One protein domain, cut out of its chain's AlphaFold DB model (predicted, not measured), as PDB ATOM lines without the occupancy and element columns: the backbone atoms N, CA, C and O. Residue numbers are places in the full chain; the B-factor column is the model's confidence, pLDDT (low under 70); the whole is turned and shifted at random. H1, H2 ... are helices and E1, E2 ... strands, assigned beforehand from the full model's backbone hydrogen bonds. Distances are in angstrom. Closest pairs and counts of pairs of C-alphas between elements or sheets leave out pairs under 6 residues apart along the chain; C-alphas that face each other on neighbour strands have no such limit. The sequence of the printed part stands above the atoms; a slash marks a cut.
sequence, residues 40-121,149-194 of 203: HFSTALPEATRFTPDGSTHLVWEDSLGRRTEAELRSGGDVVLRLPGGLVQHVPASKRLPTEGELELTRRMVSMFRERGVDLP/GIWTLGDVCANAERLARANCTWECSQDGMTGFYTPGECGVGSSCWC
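This is residues 40 to 121 and 149 to 194 of the 203 residues of an uncharacterized protein of Arenimonas sp. SCN 70-307 (UniProt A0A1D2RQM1). A four-stranded sheet, E1 to E4, and the helix H1 make a head at one end, with residues 150 to 158 of the long helix H2 between them; the rest of H2 runs out from there as an arm, and the small hairpin E5 and E6 folds back along residues 161 to 173 of it. The 128 printed residues have two named helices and six named strands, in the order E1 E2 E3 E4 H1 H2 E5 E6, and the class is mixed, helices and strands. The larger sheet has the order E1 - E2 - E3 - E4, antiparallel throughout; E5 - E6 is an antiparallel sheet of two. The whole is compact, with a radius of gyration of the C-alphas of 15.4 A, yet elongated in outline, spanning 53 by 33 by 27 A.

E1, residues 57 to 63, E2, residues 68 to 73, E3, residues 79 to 82, and E4, residues 88 to 91, form a meander, each strand the antiparallel neighbour of the one before. The sheet is only just strongly twisted, its C-alphas lying up to 4.1 A off the best plane. In the hairpin of E1 and E2, N 59 and O 71 are 2.8 A apart, within hydrogen-bond range. N 80 and O 72 are 2.8 A apart between E2 and E3, and N 81 and O 89 are 2.8 A apart between E3 and E4. Residues 50 to 51 pair antiparallel with residues 57 to 58 of E1. H2, residues 150 to 174, only grazes the sheet, with its residues 150 to 156; the closest C-alphas of E3 and H2, Val 79 and Thr 152, are 7.0 A apart. H1, residues 100 to 115, is not on the sheet. H1 touches H2 with residues 102 to 106 alone, the closest C-alphas being those of Thr 106 and Gly 154, 6.0 A apart. They run opposite ways at a steep tilt of 67 degrees, only just short of about perpendicular. In both helices every O i to N i+4 pair is within hydrogen-bond range. E5, residues 178 to 182, and E6, residues 191 to 194, form a hairpin, with N 180 and O 193 2.8 A apart. The closest C-alphas of H2 and E5, Thr 169 and Gly 179, are 4.2 A apart. E5 and E6 are apart from H1 and from E1 to E4.

E1 begins at C-alpha 57, (30.691, 22.864, -30.118), and is 18.9 A long; E2 is 16.0 A, E3 and E4 9.9 A each. H1 is 22.6 A long. H2 runs 36.7 A, from C-alpha 150 at (23.011, 25.769, -24.686) to C-alpha 174 at (21.071, 62.441, -24.985). E5 is 13.0 A and E6 10.5 A long, ending at C-alpha 194, (14.366, 57.845, -31.315).

The two C-alphas farthest apart, those of Pro 53 and Gly 176, are 53.5 A apart. Residues 122 to 148 are not printed, in the link from H1 to H2, and C-alphas 121 and 149 are 9.2 A apart across the cut. Of the links that are printed whole, none is long. Residues 40 to 56 hold no named element. The mean pLDDT of the printed part is 71.4, and 42 residues are under 70, among them 40 to 48, 153 to 161 and 184 to 190.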
ATOM      1  N   HIS A  40      23.587  37.361 -31.958       44.75
ATOM      2  CA  HIS A  40      22.515  36.872 -32.780       44.75
ATOM      3  C   HIS A  40      22.927  35.546 -33.404       44.75
ATOM      4  O   HIS A  40      23.913  35.406 -34.104       44.75
ATOM      5  N   PHE A  41      22.202  34.482 -33.097       47.66
ATOM      6  CA  PHE A  41      22.440  33.182 -33.721       47.66
ATOM      7  C   PHE A  41      21.581  33.052 -34.987       47.66
ATOM      8  O   PHE A  41      21.005  31.997 -35.218       47.66
ATOM      9  N   SER A  42      21.434  34.099 -35.822       33.62
ATOM     10  CA  SER A  42      20.573  33.992 -37.028       33.62
ATOM     11  C   SER A  42      21.032  32.906 -37.980       33.62
ATOM     12  O   SER A  42      20.233  32.280 -38.686       33.62
ATOM     13  N   THR A  43      22.328  32.634 -37.969       36.78
ATOM     14  CA  THR A  43      22.908  31.579 -38.761       36.78
ATOM     15  C   THR A  43      23.832  30.741 -37.902       36.78
ATOM     16  O   THR A  43      25.034  30.644 -38.138       36.78
ATOM     17  N   ALA A  44      23.212  30.014 -36.978       44.22
ATOM     18  CA  ALA A  44      23.426  28.580 -36.894       44.22
ATOM     19  C   ALA A  44      23.321  27.958 -38.296       44.22
ATOM     20  O   ALA A  44      22.287  27.423 -38.695       44.22
ATOM     21  N   LEU A  45      24.354  28.187 -39.096       51.78
ATOM     22  CA  LEU A  45      24.614  27.535 -40.353       51.78
ATOM     23  C   LEU A  45      24.956  26.098 -39.954       51.78
ATOM     24  O   LEU A  45      25.990  25.899 -39.310       51.78
ATOM     25  N   PRO A  46      24.119  25.097 -40.259       49.19
ATOM     26  CA  PRO A  46      24.471  23.697 -40.014       49.19
ATOM     27  C   PRO A  46      25.848  23.374 -40.595       49.19
ATOM     28  O   PRO A  46      26.697  22.792 -39.937       49.19
ATOM     29  N   GLU A  47      26.097  23.899 -41.792       51.03
ATOM     30  CA  GLU A  47      27.365  23.919 -42.523       51.03
ATOM     31  C   GLU A  47      28.563  24.547 -41.783       51.03
ATOM     32  O   GLU A  47      29.698  24.206 -42.103       51.03
ATOM     33  N   ALA A  48      28.351  25.421 -40.794       62.66
ATOM     34  CA  ALA A  48      29.423  26.023 -39.990       62.66
ATOM     35  C   ALA A  48      29.464  25.511 -38.540       62.66
ATOM     36  O   ALA A  48      30.338  25.907 -37.768       62.66
ATOM     37  N   THR A  49      28.532  24.629 -38.164       71.94
ATOM     38  CA  THR A  49      28.553  23.972 -36.857       71.94
ATOM     39  C   THR A  49      29.637  22.897 -36.865       71.94
ATOM     40  O   THR A  49      29.761  22.138 -37.822       71.94
ATOM     41  N   ARG A  50      30.443  22.796 -35.805       78.06
ATOM     42  CA  ARG A  50      31.450  21.733 -35.683       78.06
ATOM     43  C   ARG A  50      31.446  21.143 -34.286       78.06
ATOM     44  O   ARG A  50      31.659  21.849 -33.306       78.06
ATOM     45  N   PHE A  51      31.280  19.828 -34.219       81.06
ATOM     46  CA  PHE A  51      31.454  19.060 -32.993       81.06
ATOM     47  C   PHE A  51      32.897  18.582 -32.906       81.06
ATOM     48  O   PHE A  51      33.405  17.916 -33.811       81.06
ATOM     49  N   THR A  52      33.579  18.958 -31.836       82.31
ATOM     50  CA  THR A  52      34.992  18.640 -31.635       82.31
ATOM     51  C   THR A  52      35.159  17.468 -30.654       82.31
ATOM     52  O   THR A  52      34.314  17.248 -29.773       82.31
ATOM     53  N   PRO A  53      36.264  16.701 -30.762       79.00
ATOM     54  CA  PRO A  53      36.538  15.583 -29.854       79.00
ATOM     55  C   PRO A  53      36.724  15.994 -28.387       79.00
ATOM     56  O   PRO A  53      36.473  15.190 -27.498       79.00
ATOM     57  N   ASP A  54      37.144  17.238 -28.130       81.81
ATOM     58  CA  ASP A  54      37.362  17.786 -26.780       81.81
ATOM     59  C   ASP A  54      36.066  18.141 -26.034       81.81
ATOM     60  O   ASP A  54      36.085  18.605 -24.890       81.81
ATOM     61  N   GLY A  55      34.924  17.912 -26.676       75.06
ATOM     62  CA  GLY A  55      33.630  18.171 -26.083       75.06
ATOM     63  C   GLY A  55      33.058  19.552 -26.399       75.06
ATOM     64  O   GLY A  55      31.918  19.806 -26.020       75.06
ATOM     65  N   SER A  56      33.793  20.414 -27.109       81.31
ATOM     66  CA  SER A  56      33.270  21.709 -27.538       81.31
ATOM     67  C   SER A  56      32.362  21.624 -28.778       81.31
ATOM     68  O   SER A  56      32.297  20.626 -29.512       81.31
ATOM     69  N   THR A  57      31.570  22.669 -28.970       80.56
ATOM     70  CA  THR A  57      30.691  22.864 -30.118       80.56
ATOM     71  C   THR A  57      30.976  24.250 -30.669       80.56
ATOM     72  O   THR A  57      30.733  25.256 -30.010       80.56
ATOM     73  N   HIS A  58      31.522  24.311 -31.878       82.69
ATOM     74  CA  HIS A  58      31.758  25.575 -32.558       82.69
ATOM     75  C   HIS A  58      30.504  25.946 -33.335       82.69
ATOM     76  O   HIS A  58      29.936  25.118 -34.052       82.69
ATOM     77  N   LEU A  59      30.088  27.190 -33.174       77.75
ATOM     78  CA  LEU A  59      28.905  27.790 -33.756       77.75
ATOM     79  C   LEU A  59      29.316  29.056 -34.502       77.75
ATOM     80  O   LEU A  59      30.355  29.658 -34.225       77.75
ATOM     81  N   VAL A  60      28.466  29.496 -35.421       74.44
ATOM     82  CA  VAL A  60      28.549  30.841 -35.981       74.44
ATOM     83  C   VAL A  60      27.385  31.643 -35.432       74.44
ATOM     84  O   VAL A  60      26.243  31.183 -35.418       74.44
ATOM     85  N   TRP A  61      27.698  32.836 -34.957       68.31
ATOM     86  CA  TRP A  61      26.725  33.848 -34.600       68.31
ATOM     87  C   TRP A  61      26.943  35.040 -35.528       68.31
ATOM     88  O   TRP A  61      28.050  35.318 -35.973       68.31
ATOM     89  N   GLU A  62      25.871  35.695 -35.898       65.12
ATOM     90  CA  GLU A  62      25.832  36.896 -36.708       65.12
ATOM     91  C   GLU A  62      25.418  38.041 -35.788       65.12
ATOM     92  O   GLU A  62      24.573  37.825 -34.948       65.12
ATOM     93  N   ASP A  63      25.969  39.240 -35.866       61.09
ATOM     94  CA  ASP A  63      25.470  40.347 -35.044       61.09
ATOM     95  C   ASP A  63      24.266  41.057 -35.686       61.09
ATOM     96  O   ASP A  63      23.839  40.738 -36.795       61.09
ATOM     97  N   SER A  64      23.727  42.073 -35.010       53.53
ATOM     98  CA  SER A  64      22.623  42.893 -35.533       53.53
ATOM     99  C   SER A  64      22.944  43.678 -36.809       53.53
ATOM    100  O   SER A  64      22.049  44.268 -37.406       53.53
ATOM    101  N   LEU A  65      24.214  43.730 -37.219       54.66
ATOM    102  CA  LEU A  65      24.665  44.341 -38.469       54.66
ATOM    103  C   LEU A  65      24.887  43.288 -39.568       54.66
ATOM    104  O   LEU A  65      25.399  43.620 -40.638       54.66
ATOM    105  N   GLY A  66      24.526  42.026 -39.321       60.69
ATOM    106  CA  GLY A  66      24.703  40.929 -40.269       60.69
ATOM    107  C   GLY A  66      26.135  40.387 -40.332       60.69
ATOM    108  O   GLY A  66      26.470  39.646 -41.258       60.69
ATOM    109  N   ARG A  67      27.022  40.750 -39.393       66.31
ATOM    110  CA  ARG A  67      28.418  40.283 -39.396       66.31
ATOM    111  C   ARG A  67      28.520  38.934 -38.710       66.31
ATOM    112  O   ARG A  67      28.216  38.829 -37.530       66.31
ATOM    113  N   ARG A  68      29.004  37.924 -39.431       72.62
ATOM    114  CA  ARG A  68      29.198  36.562 -38.920       72.62
ATOM    115  C   ARG A  68      30.542  36.389 -38.233       72.62
ATOM    116  O   ARG A  68      31.574  36.822 -38.741       72.62
ATOM    117  N   THR A  69      30.518  35.689 -37.114       71.56
ATOM    118  CA  THR A  69      31.646  35.476 -36.218       71.56
ATOM    119  C   THR A  69      31.529  34.136 -35.501       71.56
ATOM    120  O   THR A  69      30.442  33.592 -35.321       71.56
ATOM    121  N   GLU A  70      32.663  33.585 -35.084       75.81
ATOM    122  CA  GLU A  70      32.701  32.292 -34.404       75.81
ATOM    123  C   GLU A  70      32.325  32.430 -32.920       75.81
ATOM    124  O   GLU A  70      32.746  33.361 -32.223       75.81
ATOM    125  N   ALA A  71      31.564  31.456 -32.435       78.25
ATOM    126  CA  ALA A  71      31.362  31.178 -31.025       78.25
ATOM    127  C   ALA A  71      31.834  29.751 -30.730       78.25
ATOM    128  O   ALA A  71      31.597  28.828 -31.505       78.25
ATOM    129  N   GLU A  72      32.499  29.559 -29.603       82.94
ATOM    130  CA  GLU A  72      32.923  28.251 -29.117       82.94
ATOM    131  C   GLU A  72      32.185  27.970 -27.820       82.94
ATOM    132  O   GLU A  72      32.310  28.711 -26.844       82.94
ATOM    133  N   LEU A  73      31.422  26.888 -27.813       80.19
ATOM    134  CA  LEU A  73      30.776  26.376 -26.628       80.19
ATOM    135  C   LEU A  73      31.598  25.243 -26.051       80.19
ATOM    136  O   LEU A  73      31.696  24.178 -26.651       80.19
ATOM    137  N   ARG A  74      32.223  25.472 -24.906       80.81
ATOM    138  CA  ARG A  74      33.127  24.513 -24.277       80.81
ATOM    139  C   ARG A  74      32.349  23.421 -23.564       80.81
ATOM    140  O   ARG A  74      31.249  23.647 -23.072       80.81
ATOM    141  N   SER A  75      32.980  22.261 -23.407       76.75
ATOM    142  CA  SER A  75      32.429  21.122 -22.656       76.75
ATOM    143  C   SER A  75      32.115  21.425 -21.187       76.75
ATOM    144  O   SER A  75      31.314  20.732 -20.569       76.75
ATOM    145  N   GLY A  76      32.734  22.466 -20.618       73.56
ATOM    146  CA  GLY A  76      32.418  22.978 -19.282       73.56
ATOM    147  C   GLY A  76      31.168  23.864 -19.214       73.56
ATOM    148  O   GLY A  76      30.802  24.289 -18.124       73.56
ATOM    149  N   GLY A  77      30.528  24.160 -20.350       73.19
ATOM    150  CA  GLY A  77      29.390  25.075 -20.454       73.19
ATOM    151  C   GLY A  77      29.761  26.543 -20.676       73.19
ATOM    152  O   GLY A  77      28.871  27.366 -20.875       73.19
ATOM    153  N   ASP A  78      31.053  26.879 -20.653       77.88
ATOM    154  CA  ASP A  78      31.534  28.227 -20.957       77.88
ATOM    155  C   ASP A  78      31.348  28.547 -22.443       77.88
ATOM    156  O   ASP A  78      31.543  27.692 -23.311       77.88
ATOM    157  N   VAL A  79      31.062  29.808 -22.744       79.06
ATOM    158  CA  VAL A  79      30.976  30.321 -24.112       79.06
ATOM    159  C   VAL A  79      32.139  31.273 -24.356       79.06
ATOM    160  O   VAL A  79      32.392  32.194 -23.577       79.06
ATOM    161  N   VAL A  80      32.840  31.087 -25.467       80.81
ATOM    162  CA  VAL A  80      33.811  32.049 -25.988       80.81
ATOM    163  C   VAL A  80      33.244  32.677 -27.243       80.81
ATOM    164  O   VAL A  80      32.916  31.993 -28.207       80.81
ATOM    165  N   LEU A  81      33.144  33.997 -27.234       75.19
ATOM    166  CA  LEU A  81      32.566  34.785 -28.309       75.19
ATOM    167  C   LEU A  81      33.677  35.578 -28.967       75.19
ATOM    168  O   LEU A  81      34.343  36.383 -28.313       75.19
ATOM    169  N   ARG A  82      33.877  35.372 -30.264       72.62
ATOM    170  CA  ARG A  82      34.754  36.236 -31.050       72.62
ATOM    171  C   ARG A  82      33.909  37.375 -31.585       72.62
ATOM    172  O   ARG A  82      33.034  37.153 -32.406       72.62
ATOM    173  N   LEU A  83      34.135  38.578 -31.084       66.69
ATOM    174  CA  LEU A  83      33.445  39.783 -31.513       66.69
ATOM    175  C   LEU A  83      34.163  40.409 -32.725       66.69
ATOM    176  O   LEU A  83      35.373  40.214 -32.916       66.69
ATOM    177  N   PRO A  84      33.448  41.194 -33.550       58.47
ATOM    178  CA  PRO A  84      34.062  41.996 -34.603       58.47
ATOM    179  C   PRO A  84      35.198  42.877 -34.059       58.47
ATOM    180  O   PRO A  84      35.099  43.440 -32.973       58.47
ATOM    181  N   GLY A  85      36.292  43.000 -34.817       66.25
ATOM    182  CA  GLY A  85      37.488  43.736 -34.381       66.25
ATOM    183  C   GLY A  85      38.495  42.906 -33.575       66.25
ATOM    184  O   GLY A  85      39.480  43.455 -33.093       66.25
ATOM    185  N   GLY A  86      38.282  41.591 -33.452       66.50
ATOM    186  CA  GLY A  86      39.231  40.668 -32.815       66.50
ATOM    187  C   GLY A  86      39.110  40.592 -31.292       66.50
ATOM    188  O   GLY A  86      39.915  39.918 -30.651       66.50
ATOM    189  N   LEU A  87      38.105  41.251 -30.713       68.38
ATOM    190  CA  LEU A  87      37.803  41.153 -29.292       68.38
ATOM    191  C   LEU A  87      37.267  39.751 -28.974       68.38
ATOM    192  O   LEU A  87      36.454  39.199 -29.710       68.38
ATOM    193  N   VAL A  88      37.722  39.175 -27.864       77.94
ATOM    194  CA  VAL A  88      37.265  37.867 -27.388       77.94
ATOM    195  C   VAL A  88      36.601  38.051 -26.035       77.94
ATOM    196  O   VAL A  88      37.222  38.557 -25.100       77.94
ATOM    197  N   GLN A  89      35.342  37.640 -25.932       75.44
ATOM    198  CA  GLN A  89      34.594  37.653 -24.685       75.44
ATOM    199  C   GLN A  89      34.434  36.228 -24.162       75.44
ATOM    200  O   GLN A  89      34.015  35.325 -24.882       75.44
ATOM    201  N   HIS A  90      34.748  36.049 -22.884       79.62
ATOM    202  CA  HIS A  90      34.544  34.800 -22.169       79.62
ATOM    203  C   HIS A  90      33.314  34.939 -21.283       79.62
ATOM    204  O   HIS A  90      33.270  35.811 -20.414       79.62
ATOM    205  N   VAL A  91      32.324  34.082 -21.503       76.25
ATOM    206  CA  VAL A  91      31.129  34.002 -20.673       76.25
ATOM    207  C   VAL A  91      31.172  32.673 -19.934       76.25
ATOM    208  O   VAL A  91      31.133  31.624 -20.577       76.25
ATOM    209  N   PRO A  92      31.302  32.693 -18.600       74.94
ATOM    210  CA  PRO A  92      31.360  31.462 -17.838       74.94
ATOM    211  C   PRO A  92      30.017  30.739 -17.896       74.94
ATOM    212  O   PRO A  92      28.967  31.375 -18.024       74.94
ATOM    213  N   ALA A  93      30.051  29.423 -17.713       74.19
ATOM    214  CA  ALA A  93      28.853  28.647 -17.466       74.19
ATOM    215  C   ALA A  93      28.068  29.284 -16.313       74.19
ATOM    216  O   ALA A  93      28.607  29.571 -15.234       74.19
ATOM    217  N   SER A  94      26.779  29.508 -16.540       72.31
ATOM    218  CA  SER A  94      25.892  29.985 -15.485       72.31
ATOM    219  C   SER A  94      25.841  28.973 -14.316       72.31
ATOM    220  O   SER A  94      26.225  27.804 -14.416       72.31
ATOM    221  N   LYS A  95      25.449  29.426 -13.127       73.00
ATOM    222  CA  LYS A  95      25.305  28.564 -11.931       73.00
ATOM    223  C   LYS A  95      23.937  28.699 -11.277       73.00
ATOM    224  O   LYS A  95      23.662  28.043 -10.276       73.00
ATOM    225  N   ARG A  96      23.103  29.588 -11.812       77.25
ATOM    226  CA  ARG A  96      21.744  29.822 -11.332       77.25
ATOM    227  C   ARG A  96      20.779  28.914 -12.072       77.25
ATOM    228  O   ARG A  96      21.084  28.451 -13.163       77.25
ATOM    229  N   LEU A  97      19.600  28.719 -11.502       73.25
ATOM    230  CA  LEU A  97      18.512  28.078 -12.225       73.25
ATOM    231  C   LEU A  97      18.016  28.996 -13.361       73.25
ATOM    232  O   LEU A  97      18.009  30.226 -13.191       73.25
ATOM    233  N   PRO A  98      17.621  28.422 -14.508       72.88
ATOM    234  CA  PRO A  98      17.007  29.180 -15.586       72.88
ATOM    235  C   PRO A  98      15.596  29.629 -15.189       72.88
ATOM    236  O   PRO A  98      14.894  28.973 -14.420       72.88
ATOM    237  N   THR A  99      15.183  30.770 -15.725       77.75
ATOM    238  CA  THR A  99      13.802  31.257 -15.660       77.75
ATOM    239  C   THR A  99      12.946  30.582 -16.734       77.75
ATOM    240  O   THR A  99      13.470  30.079 -17.726       77.75
ATOM    241  N   GLU A 100      11.618  30.625 -16.595       77.00
ATOM    242  CA  GLU A 100      10.715  30.038 -17.600       77.00
ATOM    243  C   GLU A 100      10.900  30.663 -18.994       77.00
ATOM    244  O   GLU A 100      10.868  29.970 -20.006       77.00
ATOM    245  N   GLY A 101      11.174  31.970 -19.056       75.00
ATOM    246  CA  GLY A 101      11.451  32.653 -20.322       75.00
ATOM    247  C   GLY A 101      12.742  32.173 -20.994       75.00
ATOM    248  O   GLY A 101      12.787  32.040 -22.215       75.00
ATOM    249  N   GLU A 102      13.779  31.871 -20.212       73.00
ATOM    250  CA  GLU A 102      15.053  31.341 -20.722       73.00
ATOM    251  C   GLU A 102      14.936  29.885 -21.162       73.00
ATOM    252  O   GLU A 102      15.537  29.501 -22.167       73.00
ATOM    253  N   LEU A 103      14.136  29.087 -20.449       74.62
ATOM    254  CA  LEU A 103      13.792  27.733 -20.874       74.62
ATOM    255  C   LEU A 103      13.079  27.765 -22.222       74.62
ATOM    256  O   LEU A 103      13.455  27.042 -23.140       74.62
ATOM    257  N   GLU A 104      12.097  28.649 -22.369       74.88
ATOM    258  CA  GLU A 104      11.343  28.771 -23.606       74.88
ATOM    259  C   GLU A 104      12.204  29.265 -24.778       74.88
ATOM    260  O   GLU A 104      12.097  28.753 -25.895       74.88
ATOM    261  N   LEU A 105      13.109  30.216 -24.533       72.75
ATOM    262  CA  LEU A 105      14.082  30.651 -25.535       72.75
ATOM    263  C   LEU A 105      15.024  29.507 -25.940       72.75
ATOM    264  O   LEU A 105      15.272  29.289 -27.123       72.75
ATOM    265  N   THR A 106      15.504  28.742 -24.960       74.88
ATOM    266  CA  THR A 106      16.375  27.583 -25.181       74.88
ATOM    267  C   THR A 106      15.681  26.515 -26.023       74.88
ATOM    268  O   THR A 106      16.261  26.033 -26.996       74.88
ATOM    269  N   ARG A 107      14.424  26.175 -25.703       76.44
ATOM    270  CA  ARG A 107      13.610  25.221 -26.478       76.44
ATOM    271  C   ARG A 107      13.477  25.667 -27.934       76.44
ATOM    272  O   ARG A 107      13.697  24.860 -28.838       76.44
ATOM    273  N   ARG A 108      13.188  26.951 -28.164       75.06
ATOM    274  CA  ARG A 108      13.092  27.528 -29.514       75.06
ATOM    275  C   ARG A 108      14.409  27.462 -30.278       75.06
ATOM    276  O   ARG A 108      14.419  26.992 -31.415       75.06
ATOM    277  N   MET A 109      15.529  27.825 -29.647       73.88
ATOM    278  CA  MET A 109      16.857  27.704 -30.259       73.88
ATOM    279  C   MET A 109      17.170  26.253 -30.645       73.88
ATOM    280  O   MET A 109      17.576  25.992 -31.775       73.88
ATOM    281  N   VAL A 110      16.937  25.295 -29.745       76.75
ATOM    282  CA  VAL A 110      17.153  23.868 -30.032       76.75
ATOM    283  C   VAL A 110      16.273  23.395 -31.192       76.75
ATOM    284  O   VAL A 110      16.776  22.707 -32.080       76.75
ATOM    285  N   SER A 111      14.996  23.792 -31.230       76.75
ATOM    286  CA  SER A 111      14.086  23.467 -32.340       76.75
ATOM    287  C   SER A 111      14.605  24.005 -33.673       76.75
ATOM    288  O   SER A 111      14.704  23.257 -34.643       76.75
ATOM    289  N   MET A 112      15.034  25.268 -33.704       74.88
ATOM    290  CA  MET A 112      15.558  25.919 -34.906       74.88
ATOM    291  C   MET A 112      16.790  25.197 -35.474       74.88
ATOM    292  O   MET A 112      16.878  24.972 -36.681       74.88
ATOM    293  N   PHE A 113      17.747  24.807 -34.626       73.25
ATOM    294  CA  PHE A 113      18.911  24.023 -35.065       73.25
ATOM    295  C   PHE A 113      18.498  22.648 -35.597       73.25
ATOM    296  O   PHE A 113      19.025  22.184 -36.612       73.25
ATOM    297  N   ARG A 114      17.518  22.020 -34.943       75.75
ATOM    298  CA  ARG A 114      17.026  20.695 -35.310       75.75
ATOM    299  C   ARG A 114      16.312  20.683 -36.654       75.75
ATOM    300  O   ARG A 114      16.589  19.801 -37.463       75.75
ATOM    301  N   GLU A 115      15.468  21.676 -36.926       76.38
ATOM    302  CA  GLU A 115      14.820  21.891 -38.230       76.38
ATOM    303  C   GLU A 115      15.840  22.053 -39.361       76.38
ATOM    304  O   GLU A 115      15.594  21.655 -40.499       76.38
ATOM    305  N   ARG A 116      17.025  22.575 -39.035       73.75
ATOM    306  CA  ARG A 116      18.152  22.716 -39.960       73.75
ATOM    307  C   ARG A 116      19.091  21.497 -39.977       73.75
ATOM    308  O   ARG A 116      20.165  21.557 -40.567       73.75
ATOM    309  N   GLY A 117      18.701  20.380 -39.361       76.00
ATOM    310  CA  GLY A 117      19.447  19.120 -39.395       76.00
ATOM    311  C   GLY A 117      20.576  19.005 -38.367       76.00
ATOM    312  O   GLY A 117      21.473  18.182 -38.544       76.00
ATOM    313  N   VAL A 118      20.558  19.797 -37.291       77.56
ATOM    314  CA  VAL A 118      21.575  19.764 -36.228       77.56
ATOM    315  C   VAL A 118      20.937  19.425 -34.883       77.56
ATOM    316  O   VAL A 118      20.076  20.145 -34.390       77.56
ATOM    317  N   ASP A 119      21.393  18.350 -34.249       78.06
ATOM    318  CA  ASP A 119      21.019  17.982 -32.883       78.06
ATOM    319  C   ASP A 119      22.090  18.503 -31.919       78.06
ATOM    320  O   ASP A 119      23.151  17.893 -31.769       78.06
ATOM    321  N   LEU A 120      21.832  19.672 -31.321       76.38
ATOM    322  CA  LEU A 120      22.762  20.330 -30.401       76.38
ATOM    323  C   LEU A 120      22.994  19.525 -29.107       76.38
ATOM    324  O   LEU A 120      24.163  19.254 -28.827       76.38
ATOM    325  N   PRO A 121      21.957  19.082 -28.358       76.38
ATOM    326  CA  PRO A 121      22.155  18.225 -27.182       76.38
ATOM    327  C   PRO A 121      22.858  16.909 -27.533       76.38
ATOM    328  O   PRO A 121      23.808  16.491 -26.875       76.38
ATOM    329  N   GLY A 149      25.995  23.700 -22.427       65.62
ATOM    330  CA  GLY A 149      26.284  25.101 -22.724       65.62
ATOM    331  C   GLY A 149      25.178  25.888 -23.444       65.62
ATOM    332  O   GLY A 149      25.202  27.116 -23.461       65.62
ATOM    333  N   ILE A 150      24.151  25.201 -23.950       67.44
ATOM    334  CA  ILE A 150      23.011  25.769 -24.686       67.44
ATOM    335  C   ILE A 150      22.318  26.875 -23.879       67.44
ATOM    336  O   ILE A 150      22.050  27.965 -24.370       67.44
ATOM    337  N   TRP A 151      22.091  26.621 -22.601       68.75
ATOM    338  CA  TRP A 151      21.471  27.560 -21.677       68.75
ATOM    339  C   TRP A 151      22.311  28.837 -21.416       68.75
ATOM    340  O   TRP A 151      21.758  29.919 -21.243       68.75
ATOM    341  N   THR A 152      23.650  28.753 -21.468       71.44
ATOM    342  CA  THR A 152      24.544  29.914 -21.329       71.44
ATOM    343  C   THR A 152      24.447  30.783 -22.575       71.44
ATOM    344  O   THR A 152      24.514  32.001 -22.465       71.44
ATOM    345  N   LEU A 153      24.176  30.198 -23.749       68.06
ATOM    346  CA  LEU A 153      23.835  30.976 -24.943       68.06
ATOM    347  C   LEU A 153      22.530  31.759 -24.740       68.06
ATOM    348  O   LEU A 153      22.484  32.935 -25.088       68.06
ATOM    349  N   GLY A 154      21.511  31.160 -24.113       67.06
ATOM    350  CA  GLY A 154      20.278  31.862 -23.730       67.06
ATOM    351  C   GLY A 154      20.539  33.068 -22.816       67.06
ATOM    352  O   GLY A 154      20.078  34.174 -23.101       67.06
ATOM    353  N   ASP A 155      21.351  32.882 -21.771       67.75
ATOM    354  CA  ASP A 155      21.756  33.948 -20.839       67.75
ATOM    355  C   ASP A 155      22.527  35.078 -21.537       67.75
ATOM    356  O   ASP A 155      22.346  36.262 -21.232       67.75
ATOM    357  N   VAL A 156      23.396  34.719 -22.480       68.38
ATOM    358  CA  VAL A 156      24.158  35.665 -23.297       68.38
ATOM    359  C   VAL A 156      23.231  36.477 -24.195       68.38
ATOM    360  O   VAL A 156      23.341  37.704 -24.218       68.38
ATOM    361  N   CYS A 157      22.289  35.826 -24.877       68.06
ATOM    362  CA  CYS A 157      21.301  36.488 -25.723       68.06
ATOM    363  C   CYS A 157      20.430  37.459 -24.921       68.06
ATOM    364  O   CYS A 157      20.285  38.620 -25.301       68.06
ATOM    365  N   ALA A 158      19.904  37.020 -23.774       67.81
ATOM    366  CA  ALA A 158      19.068  37.848 -22.910       67.81
ATOM    367  C   ALA A 158      19.835  39.056 -22.348       67.81
ATOM    368  O   ALA A 158      19.317  40.177 -22.325       67.81
ATOM    369  N   ASN A 159      21.089  38.860 -21.927       65.44
ATOM    370  CA  ASN A 159      21.934  39.963 -21.472       65.44
ATOM    371  C   ASN A 159      22.275  40.938 -22.600       65.44
ATOM    372  O   ASN A 159      22.234  42.146 -22.370       65.44
ATOM    373  N   ALA A 160      22.574  40.441 -23.801       65.75
ATOM    374  CA  ALA A 160      22.863  41.276 -24.962       65.75
ATOM    375  C   ALA A 160      21.647  42.124 -25.377       65.75
ATOM    376  O   ALA A 160      21.797  43.323 -25.591       65.75
ATOM    377  N   GLU A 161      20.447  41.540 -25.404       68.31
ATOM    378  CA  GLU A 161      19.168  42.227 -25.662       68.31
ATOM    379  C   GLU A 161      18.852  43.290 -24.599       68.31
ATOM    380  O   GLU A 161      18.535  44.440 -24.912       68.31
ATOM    381  N   ARG A 162      18.995  42.938 -23.313       72.31
ATOM    382  CA  ARG A 162      18.797  43.878 -22.197       72.31
ATOM    383  C   ARG A 162      19.744  45.067 -22.300       72.31
ATOM    384  O   ARG A 162      19.327  46.206 -22.082       72.31
ATOM    385  N   LEU A 163      21.007  44.797 -22.615       67.38
ATOM    386  CA  LEU A 163      21.983  45.833 -22.887       67.38
ATOM    387  C   LEU A 163      21.523  46.634 -24.114       67.38
ATOM    388  O   LEU A 163      21.226  47.804 -23.974       67.38
ATOM    389  N   ALA A 164      21.341  46.071 -25.297       67.44
ATOM    390  CA  ALA A 164      20.928  46.845 -26.474       67.44
ATOM    391  C   ALA A 164      19.727  47.780 -26.233       67.44
ATOM    392  O   ALA A 164      19.810  48.972 -26.540       67.44
ATOM    393  N   ARG A 165      18.685  47.290 -25.551       77.25
ATOM    394  CA  ARG A 165      17.552  48.106 -25.104       77.25
ATOM    395  C   ARG A 165      17.984  49.310 -24.274       77.25
ATOM    396  O   ARG A 165      17.615  50.431 -24.603       77.25
ATOM    397  N   ALA A 166      18.768  49.090 -23.222       74.38
ATOM    398  CA  ALA A 166      19.226  50.167 -22.350       74.38
ATOM    399  C   ALA A 166      20.071  51.214 -23.098       74.38
ATOM    400  O   ALA A 166      20.051  52.382 -22.726       74.38
ATOM    401  N   ASN A 167      20.792  50.818 -24.155       73.31
ATOM    402  CA  ASN A 167      21.595  51.751 -24.953       73.31
ATOM    403  C   ASN A 167      20.700  52.568 -25.857       73.31
ATOM    404  O   ASN A 167      20.844  53.777 -25.882       73.31
ATOM    405  N   CYS A 168      19.740  51.924 -26.518       76.38
ATOM    406  CA  CYS A 168      18.730  52.619 -27.300       76.38
ATOM    407  C   CYS A 168      18.050  53.717 -26.471       76.38
ATOM    408  O   CYS A 168      17.934  54.861 -26.902       76.38
ATOM    409  N   THR A 169      17.654  53.394 -25.235       78.69
ATOM    410  CA  THR A 169      17.047  54.383 -24.338       78.69
ATOM    411  C   THR A 169      18.030  55.487 -23.946       78.69
ATOM    412  O   THR A 169      17.652  56.656 -23.927       78.69
ATOM    413  N   TRP A 170      19.286  55.139 -23.648       80.19
ATOM    414  CA  TRP A 170      20.309  56.104 -23.250       80.19
ATOM    415  C   TRP A 170      20.701  57.053 -24.391       80.19
ATOM    416  O   TRP A 170      20.689  58.262 -24.182       80.19
ATOM    417  N   GLU A 171      20.977  56.536 -25.588       73.81
ATOM    418  CA  GLU A 171      21.375  57.315 -26.769       73.81
ATOM    419  C   GLU A 171      20.288  58.326 -27.139       73.81
ATOM    420  O   GLU A 171      20.559  59.522 -27.184       73.81
ATOM    421  N   CYS A 172      19.032  57.887 -27.269       71.25
ATOM    422  CA  CYS A 172      17.932  58.801 -27.577       71.25
ATOM    423  C   CYS A 172      17.723  59.865 -26.487       71.25
ATOM    424  O   CYS A 172      17.355  61.001 -26.791       71.25
ATOM    425  N   SER A 173      17.998  59.530 -25.219       79.00
ATOM    426  CA  SER A 173      17.864  60.484 -24.114       79.00
ATOM    427  C   SER A 173      18.896  61.614 -24.165       79.00
ATOM    428  O   SER A 173      18.601  62.710 -23.685       79.00
ATOM    429  N   GLN A 174      20.065  61.390 -24.784       80.81
ATOM    430  CA  GLN A 174      21.071  62.441 -24.985       80.81
ATOM    431  C   GLN A 174      20.544  63.564 -25.892       80.81
ATOM    432  O   GLN A 174      20.894  64.725 -25.693       80.81
ATOM    433  N   ASP A 175      19.632  63.234 -26.810       81.19
ATOM    434  CA  ASP A 175      18.985  64.188 -27.718       81.19
ATOM    435  C   ASP A 175      17.628  64.699 -27.188       81.19
ATOM    436  O   ASP A 175      16.863  65.355 -27.902       81.19
ATOM    437  N   GLY A 176      17.292  64.394 -25.927       83.38
ATOM    438  CA  GLY A 176      16.003  64.742 -25.322       83.38
ATOM    439  C   GLY A 176      14.814  63.986 -25.924       83.38
ATOM    440  O   GLY A 176      13.679  64.458 -25.832       83.38
ATOM    441  N   MET A 177      15.064  62.838 -26.558       83.06
ATOM    442  CA  MET A 177      14.057  61.971 -27.168       83.06
ATOM    443  C   MET A 177      13.833  60.701 -26.336       83.06
ATOM    444  O   MET A 177      14.659  60.302 -25.514       83.06
ATOM    445  N   THR A 178      12.714  60.027 -26.582       85.44
ATOM    446  CA  THR A 178      12.422  58.696 -26.044       85.44
ATOM    447  C   THR A 178      12.973  57.636 -26.997       85.44
ATOM    448  O   THR A 178      12.766  57.711 -28.209       85.44
ATOM    449  N   GLY A 179      13.681  56.641 -26.456       80.19
ATOM    450  CA  GLY A 179      14.156  55.492 -27.226       80.19
ATOM    451  C   GLY A 179      13.114  54.382 -27.292       80.19
ATOM    452  O   GLY A 179      12.687  53.862 -26.260       80.19
ATOM    453  N   PHE A 180      12.741  53.991 -28.506       81.81
ATOM    454  CA  PHE A 180      11.809  52.907 -28.782       81.81
ATOM    455  C   PHE A 180      12.582  51.707 -29.317       81.81
ATOM    456  O   PHE A 180      13.046  51.690 -30.458       81.81
ATOM    457  N   TYR A 181      12.725  50.699 -28.462       80.38
ATOM    458  CA  TYR A 181      13.413  49.459 -28.793       80.38
ATOM    459  C   TYR A 181      12.405  48.339 -29.045       80.38
ATOM    460  O   TYR A 181      11.613  48.002 -28.162       80.38
ATOM    461  N   THR A 182      12.457  47.734 -30.226       79.00
ATOM    462  CA  THR A 182      11.716  46.509 -30.532       79.00
ATOM    463  C   THR A 182      12.676  45.326 -30.415       79.00
ATOM    464  O   THR A 182      13.638  45.278 -31.184       79.00
ATOM    465  N   PRO A 183      12.460  44.405 -29.453       71.88
ATOM    466  CA  PRO A 183      13.326  43.246 -29.282       71.88
ATOM    467  C   PRO A 183      13.185  42.282 -30.457       71.88
ATOM    468  O   PRO A 183      12.085  42.077 -30.978       71.88
ATOM    469  N   GLY A 184      14.311  41.688 -30.834       62.44
ATOM    470  CA  GLY A 184      14.379  40.603 -31.799       62.44
ATOM    471  C   GLY A 184      14.460  39.245 -31.110       62.44
ATOM    472  O   GLY A 184      14.633  39.155 -29.892       62.44
ATOM    473  N   GLU A 185      14.380  38.158 -31.874       58.88
ATOM    474  CA  GLU A 185      14.706  36.837 -31.327       58.88
ATOM    475  C   GLU A 185      16.226  36.731 -31.201       58.88
ATOM    476  O   GLU A 185      16.917  36.619 -32.209       58.88
ATOM    477  N   CYS A 186      16.764  36.849 -29.982       57.06
ATOM    478  CA  CYS A 186      18.212  36.949 -29.751       57.06
ATOM    479  C   CYS A 186      18.861  38.032 -30.639       57.06
ATOM    480  O   CYS A 186      19.800  37.744 -31.368       57.06
ATOM    481  N   GLY A 187      18.326  39.252 -30.686       52.62
ATOM    482  CA  GLY A 187      18.838  40.321 -31.550       52.62
ATOM    483  C   GLY A 187      18.305  40.311 -32.985       52.62
ATOM    484  O   GLY A 187      18.474  41.322 -33.675       52.62
ATOM    485  N   VAL A 188      17.650  39.237 -33.463       50.16
ATOM    486  CA  VAL A 188      17.247  39.108 -34.885       50.16
ATOM    487  C   VAL A 188      16.074  40.018 -35.164       50.16
ATOM    488  O   VAL A 188      15.004  39.841 -34.589       50.16
ATOM    489  N   GLY A 189      16.265  40.986 -36.062       54.59
ATOM    490  CA  GLY A 189      15.232  41.978 -36.357       54.59
ATOM    491  C   GLY A 189      14.989  42.952 -35.204       54.59
ATOM    492  O   GLY A 189      13.980  43.659 -35.211       54.59
ATOM    493  N   SER A 190      15.903  43.006 -34.228       66.12
ATOM    494  CA  SER A 190      15.867  44.058 -33.221       66.12
ATOM    495  C   SER A 190      16.059  45.417 -33.893       66.12
ATOM    496  O   SER A 190      16.817  45.569 -34.853       66.12
ATOM    497  N   SER A 191      15.336  46.418 -33.408       74.12
ATOM    498  CA  SER A 191      15.433  47.774 -33.938       74.12
ATOM    499  C   SER A 191      15.359  48.796 -32.818       74.12
ATOM    500  O   SER A 191      14.722  48.581 -31.787       74.12
ATOM    501  N   CYS A 192      16.052  49.909 -33.028       77.19
ATOM    502  CA  CYS A 192      16.017  51.073 -32.161       77.19
ATOM    503  C   CYS A 192      15.678  52.295 -33.005       77.19
ATOM    504  O   CYS A 192      16.253  52.483 -34.078       77.19
ATOM    505  N   TRP A 193      14.775  53.135 -32.508       82.44
ATOM    506  CA  TRP A 193      14.530  54.453 -33.077       82.44
ATOM    507  C   TRP A 193      14.233  55.476 -31.980       82.44
ATOM    508  O   TRP A 193      13.681  55.141 -30.931       82.44
ATOM    509  N   CYS A 194      14.612  56.730 -32.226       81.50
ATOM    510  CA  CYS A 194      14.366  57.845 -31.315       81.50
ATOM    511  C   CYS A 194      13.136  58.632 -31.768       81.50
ATOM    512  O   CYS A 194      12.979  58.922 -32.955       81.50
TER     513      CYS A 194